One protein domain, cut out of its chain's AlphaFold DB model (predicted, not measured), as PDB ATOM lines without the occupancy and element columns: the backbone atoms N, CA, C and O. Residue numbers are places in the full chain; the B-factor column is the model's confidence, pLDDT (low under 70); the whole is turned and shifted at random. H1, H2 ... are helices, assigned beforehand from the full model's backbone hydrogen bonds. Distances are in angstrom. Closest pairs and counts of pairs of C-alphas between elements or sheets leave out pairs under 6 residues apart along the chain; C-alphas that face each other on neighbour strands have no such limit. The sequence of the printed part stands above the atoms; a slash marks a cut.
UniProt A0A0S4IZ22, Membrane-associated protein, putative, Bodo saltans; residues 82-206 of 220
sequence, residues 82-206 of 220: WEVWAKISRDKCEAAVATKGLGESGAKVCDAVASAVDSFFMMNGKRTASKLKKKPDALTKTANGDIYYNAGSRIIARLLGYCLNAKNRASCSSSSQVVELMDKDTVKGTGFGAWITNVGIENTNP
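What this domain is: This is residues 82 to 206 of the 220 residues of the protein "Membrane-associated protein, putative" of Bodo saltans (UniProt A0A0S4IZ22). The long helix H2 runs most of the length of an elongated bundle of helices; H1 folds back along its first part as a hairpin, while H4 and H6, antiparallel to each other, form the other side. The short H3 crosses from H2 to H4 and H6 near one end, and the short H5 packs on residues 111 to 120 of H2. The printed part has 125 residues with six named helices, in the order H1 to H6, and no named strand; its class is all helix. It is compact, with a radius of gyration of the C-alphas of 14.2 A, and spans 46 by 24 by 22 A.

Where its parts are: H2, the longest helix, is residues 103 to 131 and measures 41.5 A, from C-alpha 103 at (35.501, 40.829, 0.052) to C-alpha 131 at (58.176, 54.345, -31.951). H1, residues 82 to 100, measures 26.6 A and begins at C-alpha 82 at (45.099, 50.345, -22.255). H4, residues 146 to 163, measures 25.3 A. H3 is residues 136 to 143, 10.6 A, and H5 is residues 175 to 183, 12.2 A. H6, residues 192 to 202, measures 15.6 A and ends at C-alpha 202 at (53.894, 41.894, -34.763).

How they stand to each other: H2, H4 and H6 form an up and down bundle, each running against the one before it in the chain. H2 and H4 are close but not clearly touching, with the closest C-alphas, of Val 109 and Cys 163, 7.2 A apart, at a steep tilt of 45 degrees. H4 touches H6 with residues 148 to 155 alone, at a shallow tilt of 6 degrees, opposite ways; the closest C-alphas, of Tyr 148 and Val 199, are 6.7 A apart. H2 touches H6 with residues 121 to 129 alone, at a steep tilt of 43 degrees; the closest C-alphas, of Thr 128 and Thr 197, are 6.2 A apart. H1 and H2 form a helical hairpin at a shallow tilt of 24 degrees, with the closest C-alphas, of Ala 86 and Ala 114, 4.6 A apart. H5 touches H2 at a steep tilt of 49 degrees, with the closest C-alphas, of Ala 112 and Ser 175, 4.2 A apart. H3 touches H6 about perpendicular, at 84 degrees, with the closest C-alphas, of Ala 143 and Val 199, 5.8 A apart. H1 and H6 are apart. Every O i to N i+4 pair is within hydrogen-bond range in H1, H3, H4, H5 and H6; in H2, 24 of 25 are.

The domain as a whole: The two C-alphas farthest apart, of Gly 103 and Pro 206, are 46.6 A apart. The printed part has no cut. The link from H4 to H5, 11 residues, is long. Mean pLDDT of the printed part is 90.1; residues 203 to 206 are under 70.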
ATOM      1  N   TRP A  82      44.915  50.296 -23.709       94.19
ATOM      2  CA  TRP A  82      45.099  50.345 -22.255       94.19
ATOM      3  C   TRP A  82      43.788  50.168 -21.479       94.19
ATOM      4  O   TRP A  82      43.770  49.393 -20.527       94.19
ATOM      5  N   GLU A  83      42.687  50.763 -21.941       94.56
ATOM      6  CA  GLU A  83      41.367  50.630 -21.309       94.56
ATOM      7  C   GLU A  83      40.843  49.193 -21.417       94.56
ATOM      8  O   GLU A  83      40.371  48.617 -20.434       94.56
ATOM      9  N   VAL A  84      41.005  48.570 -22.591       94.25
ATOM     10  CA  VAL A  84      40.630  47.166 -22.820       94.25
ATOM     11  C   VAL A  84      41.343  46.249 -21.830       94.25
ATOM     12  O   VAL A  84      40.717  45.417 -21.173       94.25
ATOM     13  N   TRP A  85      42.660  46.400 -21.691       95.56
ATOM     14  CA  TRP A  85      43.448  45.541 -20.812       95.56
ATOM     15  C   TRP A  85      43.270  45.864 -19.327       95.56
ATOM     16  O   TRP A  85      43.346  44.948 -18.504       95.56
ATOM     17  N   ALA A  86      42.958  47.111 -18.975       97.44
ATOM     18  CA  ALA A  86      42.547  47.483 -17.625       97.44
ATOM     19  C   ALA A  86      41.233  46.791 -17.243       97.44
ATOM     20  O   ALA A  86      41.154  46.169 -16.180       97.44
ATOM     21  N   LYS A  87      40.239  46.798 -18.144       97.00
ATOM     22  CA  LYS A  87      38.970  46.084 -17.958       97.00
ATOM     23  C   LYS A  87      39.176  44.572 -17.851       97.00
ATOM     24  O   LYS A  87      38.706  43.968 -16.897       97.00
ATOM     25  N   ILE A  88      39.956  43.964 -18.750       95.56
ATOM     26  CA  ILE A  88      40.298  42.530 -18.671       95.56
ATOM     27  C   ILE A  88      40.957  42.191 -17.324       95.56
ATOM     28  O   ILE A  88      40.671  41.147 -16.734       95.56
ATOM     29  N   SER A  89      41.850  43.054 -16.833       97.56
ATOM     30  CA  SER A  89      42.539  42.844 -15.555       97.56
ATOM     31  C   SER A  89      41.590  42.938 -14.367       97.56
ATOM     32  O   SER A  89      41.674  42.100 -13.466       97.56
ATOM     33  N   ARG A  90      40.666  43.906 -14.391       98.06
ATOM     34  CA  ARG A  90      39.584  44.042 -13.411       98.06
ATOM     35  C   ARG A  90      38.702  42.799 -13.394       98.06
ATOM     36  O   ARG A  90      38.628  42.148 -12.357       98.06
ATOM     37  N   ASP A  91      38.143  42.422 -14.543       97.00
ATOM     38  CA  ASP A  91      37.217  41.292 -14.681       97.00
ATOM     39  C   ASP A  91      37.866  39.989 -14.159       97.00
ATOM     40  O   ASP A  91      37.269  39.223 -13.398       97.00
ATOM     41  N   LYS A  92      39.146  39.755 -14.490       96.25
ATOM     42  CA  LYS A  92      39.917  38.606 -13.978       96.25
ATOM     43  C   LYS A  92      40.182  38.684 -12.476       96.25
ATOM     44  O   LYS A  92      40.170  37.651 -11.802       96.25
ATOM     45  N   CYS A  93      40.467  39.871 -11.953       97.62
ATOM     46  CA  CYS A  93      40.709  40.063 -10.531       97.62
ATOM     47  C   CYS A  93      39.443  39.828  -9.711       97.62
ATOM     48  O   CYS A  93      39.485  39.078  -8.740       97.62
ATOM     49  N   GLU A  94      38.320  40.407 -10.128       96.81
ATOM     50  CA  GLU A  94      37.032  40.276  -9.448       96.81
ATOM     51  C   GLU A  94      36.580  38.811  -9.412       96.81
ATOM     52  O   GLU A  94      36.213  38.308  -8.349       96.81
ATOM     53  N   ALA A  95      36.744  38.074 -10.518       94.31
ATOM     54  CA  ALA A  95      36.501  36.632 -10.548       94.31
ATOM     55  C   ALA A  95      37.399  35.857  -9.558       94.31
ATOM     56  O   ALA A  95      36.936  34.963  -8.839       94.31
ATOM     57  N   ALA A  96      38.687  36.212  -9.469       93.56
ATOM     58  CA  ALA A  96      39.622  35.584  -8.535       93.56
ATOM     59  C   ALA A  96      39.325  35.945  -7.067       93.56
ATOM     60  O   ALA A  96      39.490  35.105  -6.182       93.56
ATOM     61  N   VAL A  97      38.876  37.171  -6.795       94.50
ATOM     62  CA  VAL A  97      38.457  37.642  -5.468       94.50
ATOM     63  C   VAL A  97      37.190  36.937  -5.010       94.50
ATOM     64  O   VAL A  97      37.157  36.472  -3.869       94.50
ATOM     65  N   ALA A  98      36.195  36.804  -5.892       91.94
ATOM     66  CA  ALA A  98      34.962  36.074  -5.620       91.94
ATOM     67  C   ALA A  98      35.262  34.611  -5.263       91.94
ATOM     68  O   ALA A  98      34.821  34.123  -4.227       91.94
ATOM     69  N   THR A  99      36.120  33.953  -6.051       91.75
ATOM     70  CA  THR A  99      36.552  32.565  -5.800       91.75
ATOM     71  C   THR A  99      37.267  32.405  -4.452       91.75
ATOM     72  O   THR A  99      37.155  31.369  -3.804       91.75
ATOM     73  N   LYS A 100      38.017  33.424  -4.011       88.88
ATOM     74  CA  LYS A 100      38.806  33.392  -2.768       88.88
ATOM     75  C   LYS A 100      38.081  33.968  -1.545       88.88
ATOM     76  O   LYS A 100      38.669  33.975  -0.466       88.88
ATOM     77  N   GLY A 101      36.863  34.493  -1.700       90.69
ATOM     78  CA  GLY A 101      36.093  35.102  -0.611       90.69
ATOM     79  C   GLY A 101      36.771  36.314   0.045       90.69
ATOM     80  O   GLY A 101      36.672  36.488   1.254       90.69
ATOM     81  N   LEU A 102      37.502  37.143  -0.716       89.56
ATOM     82  CA  LEU A 102      38.350  38.213  -0.145       89.56
ATOM     83  C   LEU A 102      37.627  39.544   0.146       89.56
ATOM     84  O   LEU A 102      38.241  40.456   0.714       89.56
ATOM     85  N   GLY A 103      36.350  39.665  -0.229       90.12
ATOM     86  CA  GLY A 103      35.501  40.829   0.052       90.12
ATOM     87  C   GLY A 103      36.116  42.171  -0.371       90.12
ATOM     88  O   GLY A 103      36.804  42.266  -1.390       90.12
ATOM     89  N   GLU A 104      35.910  43.208   0.446       89.38
ATOM     90  CA  GLU A 104      36.368  44.583   0.179       89.38
ATOM     91  C   GLU A 104      37.896  44.691   0.026       89.38
ATOM     92  O   GLU A 104      38.396  45.446  -0.806       89.38
ATOM     93  N   SER A 105      38.658  43.890   0.783       89.25
ATOM     94  CA  SER A 105      40.123  43.873   0.670       89.25
ATOM     95  C   SER A 105      40.597  43.380  -0.702       89.25
ATOM     96  O   SER A 105      41.619  43.838  -1.204       89.25
ATOM     97  N   GLY A 106      39.847  42.460  -1.318       92.69
ATOM     98  CA  GLY A 106      40.089  42.011  -2.683       92.69
ATOM     99  C   GLY A 106      39.692  43.067  -3.713       92.69
ATOM    100  O   GLY A 106      40.449  43.308  -4.647       92.69
ATOM    101  N   ALA A 107      38.554  43.736  -3.508       95.00
ATOM    102  CA  ALA A 107      38.068  44.784  -4.406       95.00
ATOM    103  C   ALA A 107      39.078  45.938  -4.558       95.00
ATOM    104  O   ALA A 107      39.412  46.303  -5.683       95.00
ATOM    105  N   LYS A 108      39.667  46.420  -3.450       96.31
ATOM    106  CA  LYS A 108      40.711  47.468  -3.486       96.31
ATOM    107  C   LYS A 108      41.937  47.058  -4.303       96.31
ATOM    108  O   LYS A 108      42.498  47.877  -5.027       96.31
ATOM    109  N   VAL A 109      42.340  45.787  -4.225       97.62
ATOM    110  CA  VAL A 109      43.421  45.261  -5.072       97.62
ATOM    111  C   VAL A 109      43.011  45.250  -6.541       97.62
ATOM    112  O   VAL A 109      43.820  45.607  -7.391       97.62
ATOM    113  N   CYS A 110      41.769  44.888  -6.862       98.12
ATOM    114  CA  CYS A 110      41.292  44.906  -8.245       98.12
ATOM    115  C   CYS A 110      41.265  46.315  -8.838       98.12
ATOM    116  O   CYS A 110      41.717  46.496  -9.969       98.12
ATOM    117  N   ASP A 111      40.836  47.316  -8.065       98.06
ATOM    118  CA  ASP A 111      40.892  48.722  -8.474       98.06
ATOM    119  C   ASP A 111      42.327  49.193  -8.720       98.06
ATOM    120  O   ASP A 111      42.623  49.804  -9.753       98.06
ATOM    121  N   ALA A 112      43.235  48.874  -7.794       98.12
ATOM    122  CA  ALA A 112      44.642  49.234  -7.898       98.12
ATOM    123  C   ALA A 112      45.316  48.571  -9.106       98.12
ATOM    124  O   ALA A 112      46.025  49.246  -9.852       98.12
ATOM    125  N   VAL A 113      45.063  47.279  -9.339       98.06
ATOM    126  CA  VAL A 113      45.609  46.538 -10.483       98.06
ATOM    127  C   VAL A 113      45.054  47.066 -11.799       98.06
ATOM    128  O   VAL A 113      45.834  47.309 -12.715       98.06
ATOM    129  N   ALA A 114      43.743  47.288 -11.908       98.25
ATOM    130  CA  ALA A 114      43.146  47.832 -13.127       98.25
ATOM    131  C   ALA A 114      43.721  49.219 -13.459       98.25
ATOM    132  O   ALA A 114      44.137  49.457 -14.591       98.25
ATOM    133  N   SER A 115      43.832  50.095 -12.454       98.25
ATOM    134  CA  SER A 115      44.408  51.439 -12.606       98.25
ATOM    135  C   SER A 115      45.895  51.402 -12.975       98.25
ATOM    136  O   SER A 115      46.367  52.211 -13.778       98.25
ATOM    137  N   ALA A 116      46.648  50.461 -12.399       98.00
ATOM    138  CA  ALA A 116      48.058  50.265 -12.711       98.00
ATOM    139  C   ALA A 116      48.261  49.746 -14.135       98.00
ATOM    140  O   ALA A 116      49.124  50.253 -14.850       98.00
ATOM    141  N   VAL A 117      47.443  48.780 -14.566       97.75
ATOM    142  CA  VAL A 117      47.467  48.261 -15.937       97.75
ATOM    143  C   VAL A 117      47.128  49.362 -16.929       97.75
ATOM    144  O   VAL A 117      47.888  49.543 -17.875       97.75
ATOM    145  N   ASP A 118      46.071  50.139 -16.677       97.75
ATOM    146  CA  ASP A 118      45.713  51.294 -17.504       97.75
ATOM    147  C   ASP A 118      46.892  52.266 -17.649       97.75
ATOM    148  O   ASP A 118      47.374  52.519 -18.752       97.75
ATOM    149  N   SER A 119      47.445  52.728 -16.524       96.94
ATOM    150  CA  SER A 119      48.532  53.713 -16.510       96.94
ATOM    151  C   SER A 119      49.805  53.187 -17.178       96.94
ATOM    152  O   SER A 119      50.412  53.869 -18.014       96.94
ATOM    153  N   PHE A 120      50.213  51.958 -16.843       96.25
ATOM    154  CA  PHE A 120      51.408  51.332 -17.402       96.25
ATOM    155  C   PHE A 120      51.252  51.107 -18.906       96.25
ATOM    156  O   PHE A 120      52.176  51.404 -19.667       96.25
ATOM    157  N   PHE A 121      50.092  50.615 -19.356       95.44
ATOM    158  CA  PHE A 121      49.839  50.306 -20.763       95.44
ATOM    159  C   PHE A 121      49.610  51.578 -21.566       95.44
ATOM    160  O   PHE A 121      50.028  51.643 -22.718       95.44
ATOM    161  N   MET A 122      49.023  52.617 -20.977       95.06
ATOM    162  CA  MET A 122      48.906  53.916 -21.619       95.06
ATOM    163  C   MET A 122      50.299  54.499 -21.867       95.06
ATOM    164  O   MET A 122      50.610  54.884 -22.992       95.06
ATOM    165  N   MET A 123      51.164  54.531 -20.851       93.25
ATOM    166  CA  MET A 123      52.505  55.104 -20.973       93.25
ATOM    167  C   MET A 123      53.386  54.295 -21.934       93.25
ATOM    168  O   MET A 123      53.953  54.834 -22.890       93.25
ATOM    169  N   ASN A 124      53.480  52.983 -21.713       91.81
ATOM    170  CA  ASN A 124      54.343  52.106 -22.497       91.81
ATOM    171  C   ASN A 124      53.762  51.797 -23.875       91.81
ATOM    172  O   ASN A 124      54.502  51.786 -24.854       91.81
ATOM    173  N   GLY A 125      52.450  51.604 -23.972       88.81
ATOM    174  CA  GLY A 125      51.743  51.365 -25.227       88.81
ATOM    175  C   GLY A 125      51.778  52.580 -26.144       88.81
ATOM    176  O   GLY A 125      52.138  52.420 -27.307       88.81
ATOM    177  N   LYS A 126      51.528  53.804 -25.643       88.62
ATOM    178  CA  LYS A 126      51.706  55.027 -26.454       88.62
ATOM    179  C   LYS A 126      53.148  55.164 -26.930       88.62
ATOM    180  O   LYS A 126      53.379  55.413 -28.109       88.62
ATOM    181  N   ARG A 127      54.130  54.942 -26.048       89.56
ATOM    182  CA  ARG A 127      55.555  54.983 -26.412       89.56
ATOM    183  C   ARG A 127      55.898  53.970 -27.508       89.56
ATOM    184  O   ARG A 127      56.582  54.328 -28.464       89.56
ATOM    185  N   THR A 128      55.425  52.732 -27.389       87.38
ATOM    186  CA  THR A 128      55.629  51.673 -28.388       87.38
ATOM    187  C   THR A 128      54.928  52.001 -29.704       87.38
ATOM    188  O   THR A 128      55.561  51.942 -30.754       87.38
ATOM    189  N   ALA A 129      53.663  52.427 -29.659       85.31
ATOM    190  CA  ALA A 129      52.906  52.844 -30.836       85.31
ATOM    191  C   ALA A 129      53.616  53.980 -31.586       85.31
ATOM    192  O   ALA A 129      53.837  53.868 -32.789       85.31
ATOM    193  N   SER A 130      54.059  55.022 -30.878       86.50
ATOM    194  CA  SER A 130      54.790  56.147 -31.471       86.50
ATOM    195  C   SER A 130      56.113  55.715 -32.103       86.50
ATOM    196  O   SER A 130      56.393  56.089 -33.241       86.50
ATOM    197  N   LYS A 131      56.909  54.882 -31.413       86.44
ATOM    198  CA  LYS A 131      58.176  54.345 -31.951       86.44
ATOM    199  C   LYS A 131      57.967  53.551 -33.240       86.44
ATOM    200  O   LYS A 131      58.791  53.627 -34.144       86.44
ATOM    201  N   LEU A 132      56.862  52.816 -33.324       82.00
ATOM    202  CA  LEU A 132      56.512  51.980 -34.471       82.00
ATOM    203  C   LEU A 132      55.626  52.700 -35.501       82.00
ATOM    204  O   LEU A 132      55.222  52.087 -36.487       82.00
ATOM    205  N   LYS A 133      55.327  53.994 -35.292       84.00
ATOM    206  CA  LYS A 133      54.433  54.818 -36.125       84.00
ATOM    207  C   LYS A 133      53.044  54.185 -36.326       84.00
ATOM    208  O   LYS A 133      52.517  54.147 -37.437       84.00
ATOM    209  N   LYS A 134      52.446  53.674 -35.246       76.81
ATOM    210  CA  LYS A 134      51.130  53.009 -35.227       76.81
ATOM    211  C   LYS A 134      50.101  53.791 -34.409       76.81
ATOM    212  O   LYS A 134      50.451  54.562 -33.518       76.81
ATOM    213  N   LYS A 135      48.817  53.556 -34.699       80.81
ATOM    214  CA  LYS A 135      47.689  54.034 -33.883       80.81
ATOM    215  C   LYS A 135      47.399  53.062 -32.726       80.81
ATOM    216  O   LYS A 135      47.640  51.864 -32.894       80.81
ATOM    217  N   PRO A 136      46.844  53.536 -31.593       77.25
ATOM    218  CA  PRO A 136      46.419  52.682 -30.480       77.25
ATOM    219  C   PRO A 136      45.515  51.515 -30.898       77.25
ATOM    220  O   PRO A 136      45.753  50.390 -30.469       77.25
ATOM    221  N   ASP A 137      44.569  51.744 -31.811       81.62
ATOM    222  CA  ASP A 137      43.624  50.727 -32.307       81.62
ATOM    223  C   ASP A 137      44.336  49.519 -32.925       81.62
ATOM    224  O   ASP A 137      43.895  48.375 -32.827       81.62
ATOM    225  N   ALA A 138      45.491  49.764 -33.543       83.00
ATOM    226  CA  ALA A 138      46.281  48.716 -34.157       83.00
ATOM    227  C   ALA A 138      46.941  47.825 -33.081       83.00
ATOM    228  O   ALA A 138      47.045  46.616 -33.272       83.00
ATOM    229  N   LEU A 139      47.329  48.387 -31.926       86.94
ATOM    230  CA  LEU A 139      47.757  47.587 -30.770       86.94
ATOM    231  C   LEU A 139      46.592  46.776 -30.201       86.94
ATOM    232  O   LEU A 139      46.771  45.596 -29.912       86.94
ATOM    233  N   THR A 140      45.399  47.374 -30.087       88.62
ATOM    234  CA  THR A 140      44.183  46.672 -29.644       88.62
ATOM    235  C   THR A 140      43.893  45.468 -30.537       88.62
ATOM    236  O   THR A 140      43.646  44.374 -30.028       88.62
ATOM    237  N   LYS A 141      43.990  45.627 -31.863       85.75
ATOM    238  CA  LYS A 141      43.774  44.540 -32.825       85.75
ATOM    239  C   LYS A 141      44.745  43.381 -32.620       85.75
ATOM    240  O   LYS A 141      44.308  42.240 -32.485       85.75
ATOM    241  N   THR A 142      46.045  43.659 -32.555       86.31
ATOM    242  CA  THR A 142      47.056  42.608 -32.369       86.31
ATOM    243  C   THR A 142      46.933  41.942 -31.004       86.31
ATOM    244  O   THR A 142      46.978  40.717 -30.912       86.31
ATOM    245  N   ALA A 143      46.713  42.725 -29.946       88.75
ATOM    246  CA  ALA A 143      46.600  42.205 -28.591       88.75
ATOM    247  C   ALA A 143      45.379  41.297 -28.383       88.75
ATOM    248  O   ALA A 143      45.432  40.407 -27.541       88.75
ATOM    249  N   ASN A 144      44.304  41.499 -29.150       86.88
ATOM    250  CA  ASN A 144      43.117  40.639 -29.128       86.88
ATOM    251  C   ASN A 144      43.255  39.366 -29.981       86.88
ATOM    252  O   ASN A 144      42.395  38.484 -29.901       86.88
ATOM    253  N   GLY A 145      44.333  39.227 -30.759       82.50
ATOM    254  CA  GLY A 145      44.681  37.965 -31.409       82.50
ATOM    255  C   GLY A 145      45.029  36.889 -30.378       82.50
ATOM    256  O   GLY A 145      45.653  37.188 -29.363       82.50
ATOM    257  N   ASP A 146      44.655  35.631 -30.638       76.88
ATOM    258  CA  ASP A 146      44.729  34.527 -29.662       76.88
ATOM    259  C   ASP A 146      46.059  34.424 -28.920       76.88
ATOM    260  O   ASP A 146      46.085  34.325 -27.694       76.88
ATOM    261  N   ILE A 147      47.173  34.483 -29.650       81.69
ATOM    262  CA  ILE A 147      48.514  34.338 -29.075       81.69
ATOM    263  C   ILE A 147      48.788  35.455 -28.058       81.69
ATOM    264  O   ILE A 147      49.198  35.178 -26.927       81.69
ATOM    265  N   TYR A 148      48.524  36.709 -28.431       87.75
ATOM    266  CA  TYR A 148      48.789  37.866 -27.577       87.75
ATOM    267  C   TYR A 148      47.780  37.997 -26.451       87.75
ATOM    268  O   TYR A 148      48.184  38.310 -25.331       87.75
ATOM    269  N   TYR A 149      46.511  37.686 -26.715       87.94
ATOM    270  CA  TYR A 149      45.460  37.692 -25.712       87.94
ATOM    271  C   TYR A 149      45.750  36.663 -24.616       87.94
ATOM    272  O   TYR A 149      45.694  36.972 -23.424       87.94
ATOM    273  N   ASN A 150      46.126  35.444 -25.009       85.44
ATOM    274  CA  ASN A 150      46.464  34.381 -24.069       85.44
ATOM    275  C   ASN A 150      47.749  34.713 -23.303       85.44
ATOM    276  O   ASN A 150      47.798  34.557 -22.083       85.44
ATOM    277  N   ALA A 151      48.778  35.233 -23.979       87.19
ATOM    278  CA  ALA A 151      50.004  35.670 -23.315       87.19
ATOM    279  C   ALA A 151      49.750  36.800 -22.300       87.19
ATOM    280  O   ALA A 151      50.180  36.681 -21.153       87.19
ATOM    281  N   GLY A 152      49.000  37.833 -22.691       92.50
ATOM    282  CA  GLY A 152      48.623  38.964 -21.840       92.50
ATOM    283  C   GLY A 152      47.761  38.526 -20.650       92.50
ATOM    284  O   GLY A 152      48.004  38.893 -19.502       92.50
ATOM    285  N   SER A 153      46.806  37.628 -20.891       92.81
ATOM    286  CA  SER A 153      45.988  37.036 -19.830       92.81
ATOM    287  C   SER A 153      46.826  36.272 -18.803       92.81
ATOM    288  O   SER A 153      46.551  36.364 -17.607       92.81
ATOM    289  N   ARG A 154      47.859  35.538 -19.240       91.19
ATOM    290  CA  ARG A 154      48.751  34.790 -18.339       91.19
ATOM    291  C   ARG A 154      49.620  35.702 -17.483       91.19
ATOM    292  O   ARG A 154      49.774  35.432 -16.293       91.19
ATOM    293  N   ILE A 155      50.187  36.766 -18.053       94.56
ATOM    294  CA  ILE A 155      51.002  37.710 -17.270       94.56
ATOM    295  C   ILE A 155      50.152  38.435 -16.218       94.56
ATOM    296  O   ILE A 155      50.575  38.543 -15.068       94.56
ATOM    297  N   ILE A 156      48.910  38.801 -16.552       96.44
ATOM    298  CA  ILE A 156      47.951  39.356 -15.589       96.44
ATOM    299  C   ILE A 156      47.613  38.328 -14.511       96.44
ATOM    300  O   ILE A 156      47.673  38.647 -13.328       96.44
ATOM    301  N   ALA A 157      47.318  37.079 -14.878       94.12
ATOM    302  CA  ALA A 157      47.013  36.032 -13.903       94.12
ATOM    303  C   ALA A 157      48.161  35.815 -12.898       94.12
ATOM    304  O   ALA A 157      47.911  35.632 -11.707       94.12
ATOM    305  N   ARG A 158      49.421  35.897 -13.346       94.19
ATOM    306  CA  ARG A 158      50.601  35.833 -12.465       94.19
ATOM    307  C   ARG A 158      50.679  37.026 -11.515       94.19
ATOM    308  O   ARG A 158      50.895  36.824 -10.321       94.19
ATOM    309  N   LEU A 159      50.459  38.242 -12.021       96.50
ATOM    310  CA  LEU A 159      50.393  39.449 -11.192       96.50
ATOM    311  C   LEU A 159      49.289  39.331 -10.132       96.50
ATOM    312  O   LEU A 159      49.542  39.555  -8.951       96.50
ATOM    313  N   LEU A 160      48.091  38.895 -10.523       96.31
ATOM    314  CA  LEU A 160      46.967  38.683  -9.607       96.31
ATOM    315  C   LEU A 160      47.257  37.586  -8.578       96.31
ATOM    316  O   LEU A 160      46.920  37.734  -7.406       96.31
ATOM    317  N   GLY A 161      47.923  36.501  -8.980       94.81
ATOM    318  CA  GLY A 161      48.369  35.450  -8.067       94.81
ATOM    319  C   GLY A 161      49.309  35.981  -6.982       94.81
ATOM    320  O   GLY A 161      49.153  35.634  -5.808       94.81
ATOM    321  N   TYR A 162      50.235  36.867  -7.359       95.25
ATOM    322  CA  TYR A 162      51.110  37.563  -6.419       95.25
ATOM    323  C   TYR A 162      50.330  38.532  -5.524       95.25
ATOM    324  O   TYR A 162      50.476  38.474  -4.304       95.25
ATOM    325  N   CYS A 163      49.484  39.381  -6.110       96.38
ATOM    326  CA  CYS A 163      48.798  40.463  -5.409       96.38
ATOM    327  C   CYS A 163      47.670  40.006  -4.485       96.38
ATOM    328  O   CYS A 163      47.463  40.590  -3.426       96.38
ATOM    329  N   LEU A 164      46.952  38.939  -4.829       95.44
ATOM    330  CA  LEU A 164      45.880  38.410  -3.981       95.44
ATOM    331  C   LEU A 164      46.406  37.519  -2.841       95.44
ATOM    332  O   LEU A 164      45.629  37.102  -1.972       95.44
ATOM    333  N   ASN A 165      47.712  37.232  -2.815       94.25
ATOM    334  CA  ASN A 165      48.363  36.557  -1.697       94.25
ATOM    335  C   ASN A 165      48.258  37.419  -0.429       94.25
ATOM    336  O   ASN A 165      48.524  38.617  -0.466       94.25
ATOM    337  N   ALA A 166      47.908  36.806   0.705       91.44
ATOM    338  CA  ALA A 166      47.730  37.504   1.979       91.44
ATOM    339  C   ALA A 166      48.936  38.381   2.369       91.44
ATOM    340  O   ALA A 166      48.739  39.474   2.888       91.44
ATOM    341  N   LYS A 167      50.166  37.942   2.062       94.06
ATOM    342  CA  LYS A 167      51.399  38.683   2.389       94.06
ATOM    343  C   LYS A 167      51.596  39.961   1.565       94.06
ATOM    344  O   LYS A 167      52.234  40.888   2.044       94.06
ATOM    345  N   ASN A 168      51.051  40.007   0.350       94.19
ATOM    346  CA  ASN A 168      51.301  41.084  -0.617       94.19
ATOM    347  C   ASN A 168      50.053  41.936  -0.894       94.19
ATOM    348  O   ASN A 168      50.122  42.932  -1.603       94.19
ATOM    349  N   ARG A 169      48.889  41.554  -0.357       94.00
ATOM    350  CA  ARG A 169      47.611  42.220  -0.645       94.00
ATOM    351  C   ARG A 169      47.615  43.698  -0.273       94.00
ATOM    352  O   ARG A 169      47.107  44.522  -1.027       94.00
ATOM    353  N   ALA A 170      48.201  44.022   0.878       93.50
ATOM    354  CA  ALA A 170      48.298  45.395   1.354       93.50
ATOM    355  C   ALA A 170      49.104  46.277   0.389       93.50
ATOM    356  O   ALA A 170      48.643  47.359   0.040       93.50
ATOM    357  N   SER A 171      50.254  45.800  -0.102       93.50
ATOM    358  CA  SER A 171      51.054  46.564  -1.064       93.50
ATOM    359  C   SER A 171      50.362  46.671  -2.426       93.50
ATOM    360  O   SER A 171      50.256  47.748  -3.007       93.50
ATOM    361  N   CYS A 172      49.757  45.582  -2.896       96.44
ATOM    362  CA  CYS A 172      48.989  45.592  -4.140       96.44
ATOM    363  C   CYS A 172      47.648  46.345  -4.069       96.44
ATOM    364  O   CYS A 172      46.931  46.382  -5.065       96.44
ATOM    365  N   SER A 173      47.298  46.952  -2.932       95.56
ATOM    366  CA  SER A 173      46.151  47.866  -2.827       95.56
ATOM    367  C   SER A 173      46.508  49.300  -3.253       95.56
ATOM    368  O   SER A 173      45.636  50.162  -3.285       95.56
ATOM    369  N   SER A 174      47.778  49.566  -3.587       96.75
ATOM    370  CA  SER A 174      48.253  50.832  -4.147       96.75
ATOM    371  C   SER A 174      48.603  50.673  -5.626       96.75
ATOM    372  O   SER A 174      49.470  49.873  -5.982       96.75
ATOM    373  N   SER A 175      47.981  51.470  -6.499       96.94
ATOM    374  CA  SER A 175      48.253  51.420  -7.942       96.94
ATOM    375  C   SER A 175      49.709  51.755  -8.272       96.94
ATOM    376  O   SER A 175      50.291  51.115  -9.143       96.94
ATOM    377  N   SER A 176      50.341  52.686  -7.550       96.62
ATOM    378  CA  SER A 176      51.744  53.053  -7.776       96.62
ATOM    379  C   SER A 176      52.704  51.902  -7.474       96.62
ATOM    380  O   SER A 176      53.642  51.672  -8.233       96.62
ATOM    381  N   GLN A 177      52.431  51.127  -6.421       96.56
ATOM    382  CA  GLN A 177      53.224  49.942  -6.097       96.56
ATOM    383  C   GLN A 177      53.014  48.833  -7.129       96.56
ATOM    384  O   GLN A 177      53.972  48.170  -7.519       96.56
ATOM    385  N   VAL A 178      51.789  48.650  -7.629       97.31
ATOM    386  CA  VAL A 178      51.536  47.685  -8.709       97.31
ATOM    387  C   VAL A 178      52.243  48.108 -10.002       97.31
ATOM    388  O   VAL A 178      52.870  47.265 -10.636       97.31
ATOM    389  N   VAL A 179      52.225  49.396 -10.364       96.94
ATOM    390  CA  VAL A 179      52.995  49.918 -11.510       96.94
ATOM    391  C   VAL A 179      54.485  49.629 -11.344       96.94
ATOM    392  O   VAL A 179      55.118  49.169 -12.287       96.94
ATOM    393  N   GLU A 180      55.047  49.839 -10.153       95.50
ATOM    394  CA  GLU A 180      56.453  49.532  -9.877       95.50
ATOM    395  C   GLU A 180      56.765  48.035 -10.044       95.50
ATOM    396  O   GLU A 180      57.783  47.682 -10.642       95.50
ATOM    397  N   LEU A 181      55.877  47.147  -9.580       95.19
ATOM    398  CA  LEU A 181      56.013  45.699  -9.784       95.19
ATOM    399  C   LEU A 181      56.002  45.324 -11.271       95.19
ATOM    400  O   LEU A 181      56.753  44.430 -11.671       95.19
ATOM    401  N   MET A 182      55.155  45.988 -12.064       95.69
ATOM    402  CA  MET A 182      55.054  45.795 -13.512       95.69
ATOM    403  C   MET A 182      56.279  46.332 -14.258       95.69
ATOM    404  O   MET A 182      56.730  45.701 -15.206       95.69
ATOM    405  N   ASP A 183      56.816  47.478 -13.838       92.81
ATOM    406  CA  ASP A 183      57.970  48.124 -14.474       92.81
ATOM    407  C   ASP A 183      59.277  47.377 -14.190       92.81
ATOM    408  O   ASP A 183      60.091  47.160 -15.085       92.81
ATOM    409  N   LYS A 184      59.454  46.915 -12.947       90.50
ATOM    410  CA  LYS A 184      60.648  46.177 -12.511       90.50
ATOM    411  C   LYS A 184      60.587  44.677 -12.801       90.50
ATOM    412  O   LYS A 184      61.504  43.962 -12.403       90.50
ATOM    413  N   ASP A 185      59.499  44.184 -13.397       87.12
ATOM    414  CA  ASP A 185      59.230  42.753 -13.605       87.12
ATOM    415  C   ASP A 185      59.478  41.905 -12.333       87.12
ATOM    416  O   ASP A 185      59.972  40.776 -12.377       87.12
ATOM    417  N   THR A 186      59.131  42.455 -11.161       86.44
ATOM    418  CA  THR A 186      59.445  41.839  -9.854       86.44
ATOM    419  C   THR A 186      58.722  40.504  -9.670       86.44
ATOM    420  O   THR A 186      59.224  39.578  -9.027       86.44
ATOM    421  N   VAL A 187      57.536  40.373 -10.263       87.12
ATOM    422  CA  VAL A 187      56.793  39.115 -10.276       87.12
ATOM    423  C   VAL A 187      57.301  38.264 -11.437       87.12
ATOM    424  O   VAL A 187      57.084  38.586 -12.608       87.12
ATOM    425  N   LYS A 188      57.961  37.145 -11.120       82.88
ATOM    426  CA  LYS A 188      58.553  36.247 -12.122       82.88
ATOM    427  C   LYS A 188      57.553  35.898 -13.229       82.88
ATOM    428  O   LYS A 188      56.479  35.353 -12.978       82.88
ATOM    429  N   GLY A 189      57.957  36.156 -14.471       79.00
ATOM    430  CA  GLY A 189      57.171  35.822 -15.656       79.00
ATOM    431  C   GLY A 189      56.019  36.784 -15.952       79.00
ATOM    432  O   GLY A 189      55.104  36.377 -16.666       79.00
ATOM    433  N   THR A 190      56.033  38.010 -15.418       83.81
ATOM    434  CA  THR A 190      55.034  39.040 -15.755       83.81
ATOM    435  C   THR A 190      55.429  39.956 -16.915       83.81
ATOM    436  O   THR A 190      54.533  40.368 -17.634       83.81
ATOM    437  N   GLY A 191      56.720  40.161 -17.197       88.12
ATOM    438  CA  GLY A 191      57.272  40.619 -18.487       88.12
ATOM    439  C   GLY A 191      56.444  41.642 -19.278       88.12
ATOM    440  O   GLY A 191      56.293  41.479 -20.496       88.12
ATOM    441  N   PHE A 192      55.859  42.651 -18.622       92.88
ATOM    442  CA  PHE A 192      54.788  43.459 -19.222       92.88
ATOM    443  C   PHE A 192      55.319  44.340 -20.353       92.88
ATOM    444  O   PHE A 192      54.724  44.403 -21.431       92.88
ATOM    445  N   GLY A 193      56.475  44.977 -20.143       90.31
ATOM    446  CA  GLY A 193      57.116  45.815 -21.159       90.31
ATOM    447  C   GLY A 193      57.500  45.031 -22.419       90.31
ATOM    448  O   GLY A 193      57.264  45.493 -23.540       90.31
ATOM    449  N   ALA A 194      58.029  43.814 -22.245       89.50
ATOM    450  CA  ALA A 194      58.373  42.926 -23.353       89.50
ATOM    451  C   ALA A 194      57.124  42.494 -24.133       89.50
ATOM    452  O   ALA A 194      57.107  42.550 -25.364       89.50
ATOM    453  N   TRP A 195      56.048  42.129 -23.432       92.19
ATOM    454  CA  TRP A 195      54.794  41.744 -24.072       92.19
ATOM    455  C   TRP A 195      54.172  42.897 -24.882       92.19
ATOM    456  O   TRP A 195      53.853  42.688 -26.052       92.19
ATOM    457  N   ILE A 196      54.095  44.124 -24.341       90.62
ATOM    458  CA  ILE A 196      53.593  45.304 -25.084       90.62
ATOM    459  C   ILE A 196      54.448  45.572 -26.329       90.62
ATOM    460  O   ILE A 196      53.927  45.894 -27.397       90.62
ATOM    461  N   THR A 197      55.770  45.435 -26.206       86.50
ATOM    462  CA  THR A 197      56.692  45.626 -27.333       86.50
ATOM    463  C   THR A 197      56.437  44.596 -28.432       86.50
ATOM    464  O   THR A 197      56.342  44.972 -29.596       86.50
ATOM    465  N   ASN A 198      56.230  43.325 -28.074       86.19
ATOM    466  CA  ASN A 198      55.923  42.259 -29.031       86.19
ATOM    467  C   ASN A 198      54.562  42.450 -29.715       86.19
ATOM    468  O   ASN A 198      54.463  42.246 -30.922       86.19
ATOM    469  N   VAL A 199      53.537  42.899 -28.978       86.00
ATOM    470  CA  VAL A 199      52.242  43.307 -29.560       86.00
ATOM    471  C   VAL A 199      52.446  44.413 -30.601       86.00
ATOM    472  O   VAL A 199      51.833  44.396 -31.667       86.00
ATOM    473  N   GLY A 200      53.326  45.374 -30.311       82.38
ATOM    474  CA  GLY A 200      53.683  46.430 -31.250       82.38
ATOM    475  C   GLY A 200      54.415  45.915 -32.490       82.38
ATOM    476  O   GLY A 200      54.041  46.277 -33.604       82.38
ATOM    477  N   ILE A 201      55.449  45.088 -32.311       78.31
ATOM    478  CA  ILE A 201      56.290  44.577 -33.404       78.31
ATOM    479  C   ILE A 201      55.479  43.702 -34.360       78.31
ATOM    480  O   ILE A 201      55.584  43.881 -35.568       78.31
ATOM    481  N   GLU A 202      54.624  42.808 -33.871       71.12
ATOM    482  CA  GLU A 202      53.894  41.894 -34.763       71.12
ATOM    483  C   GLU A 202      52.893  42.620 -35.668       71.12
ATOM    484  O   GLU A 202      52.670  42.247 -36.815       71.12
ATOM    485  N   ASN A 203      52.371  43.753 -35.201       57.75
ATOM    486  CA  ASN A 203      51.569  44.680 -35.999       57.75
ATOM    487  C   ASN A 203      52.362  45.367 -37.139       57.75
ATOM    488  O   ASN A 203      51.814  46.114 -37.950       57.75
ATOM    489  N   THR A 204      53.681  45.189 -37.200       56.53
ATOM    490  CA  THR A 204      54.516  45.648 -38.321       56.53
ATOM    491  C   THR A 204      54.768  44.557 -39.360       56.53
ATOM    492  O   THR A 204      55.300  44.872 -40.421       56.53
ATOM    493  N   ASN A 205      54.351  43.310 -39.108       53.22
ATOM    494  CA  ASN A 205      54.513  42.207 -40.048       53.22
ATOM    495  C   ASN A 205      53.318  42.139 -41.031       53.22
ATOM    496  O   ASN A 205      52.215  41.763 -40.620       53.22
ATOM    497  N   PRO A 206      53.504  42.450 -42.332       46.78
ATOM    498  CA  PRO A 206      52.426  42.435 -43.329       46.78
ATOM    499  C   PRO A 206      51.766  41.055 -43.515       46.78
ATOM    500  O   PRO A 206      50.622  40.977 -43.961       46.78
TER     501      PRO A 206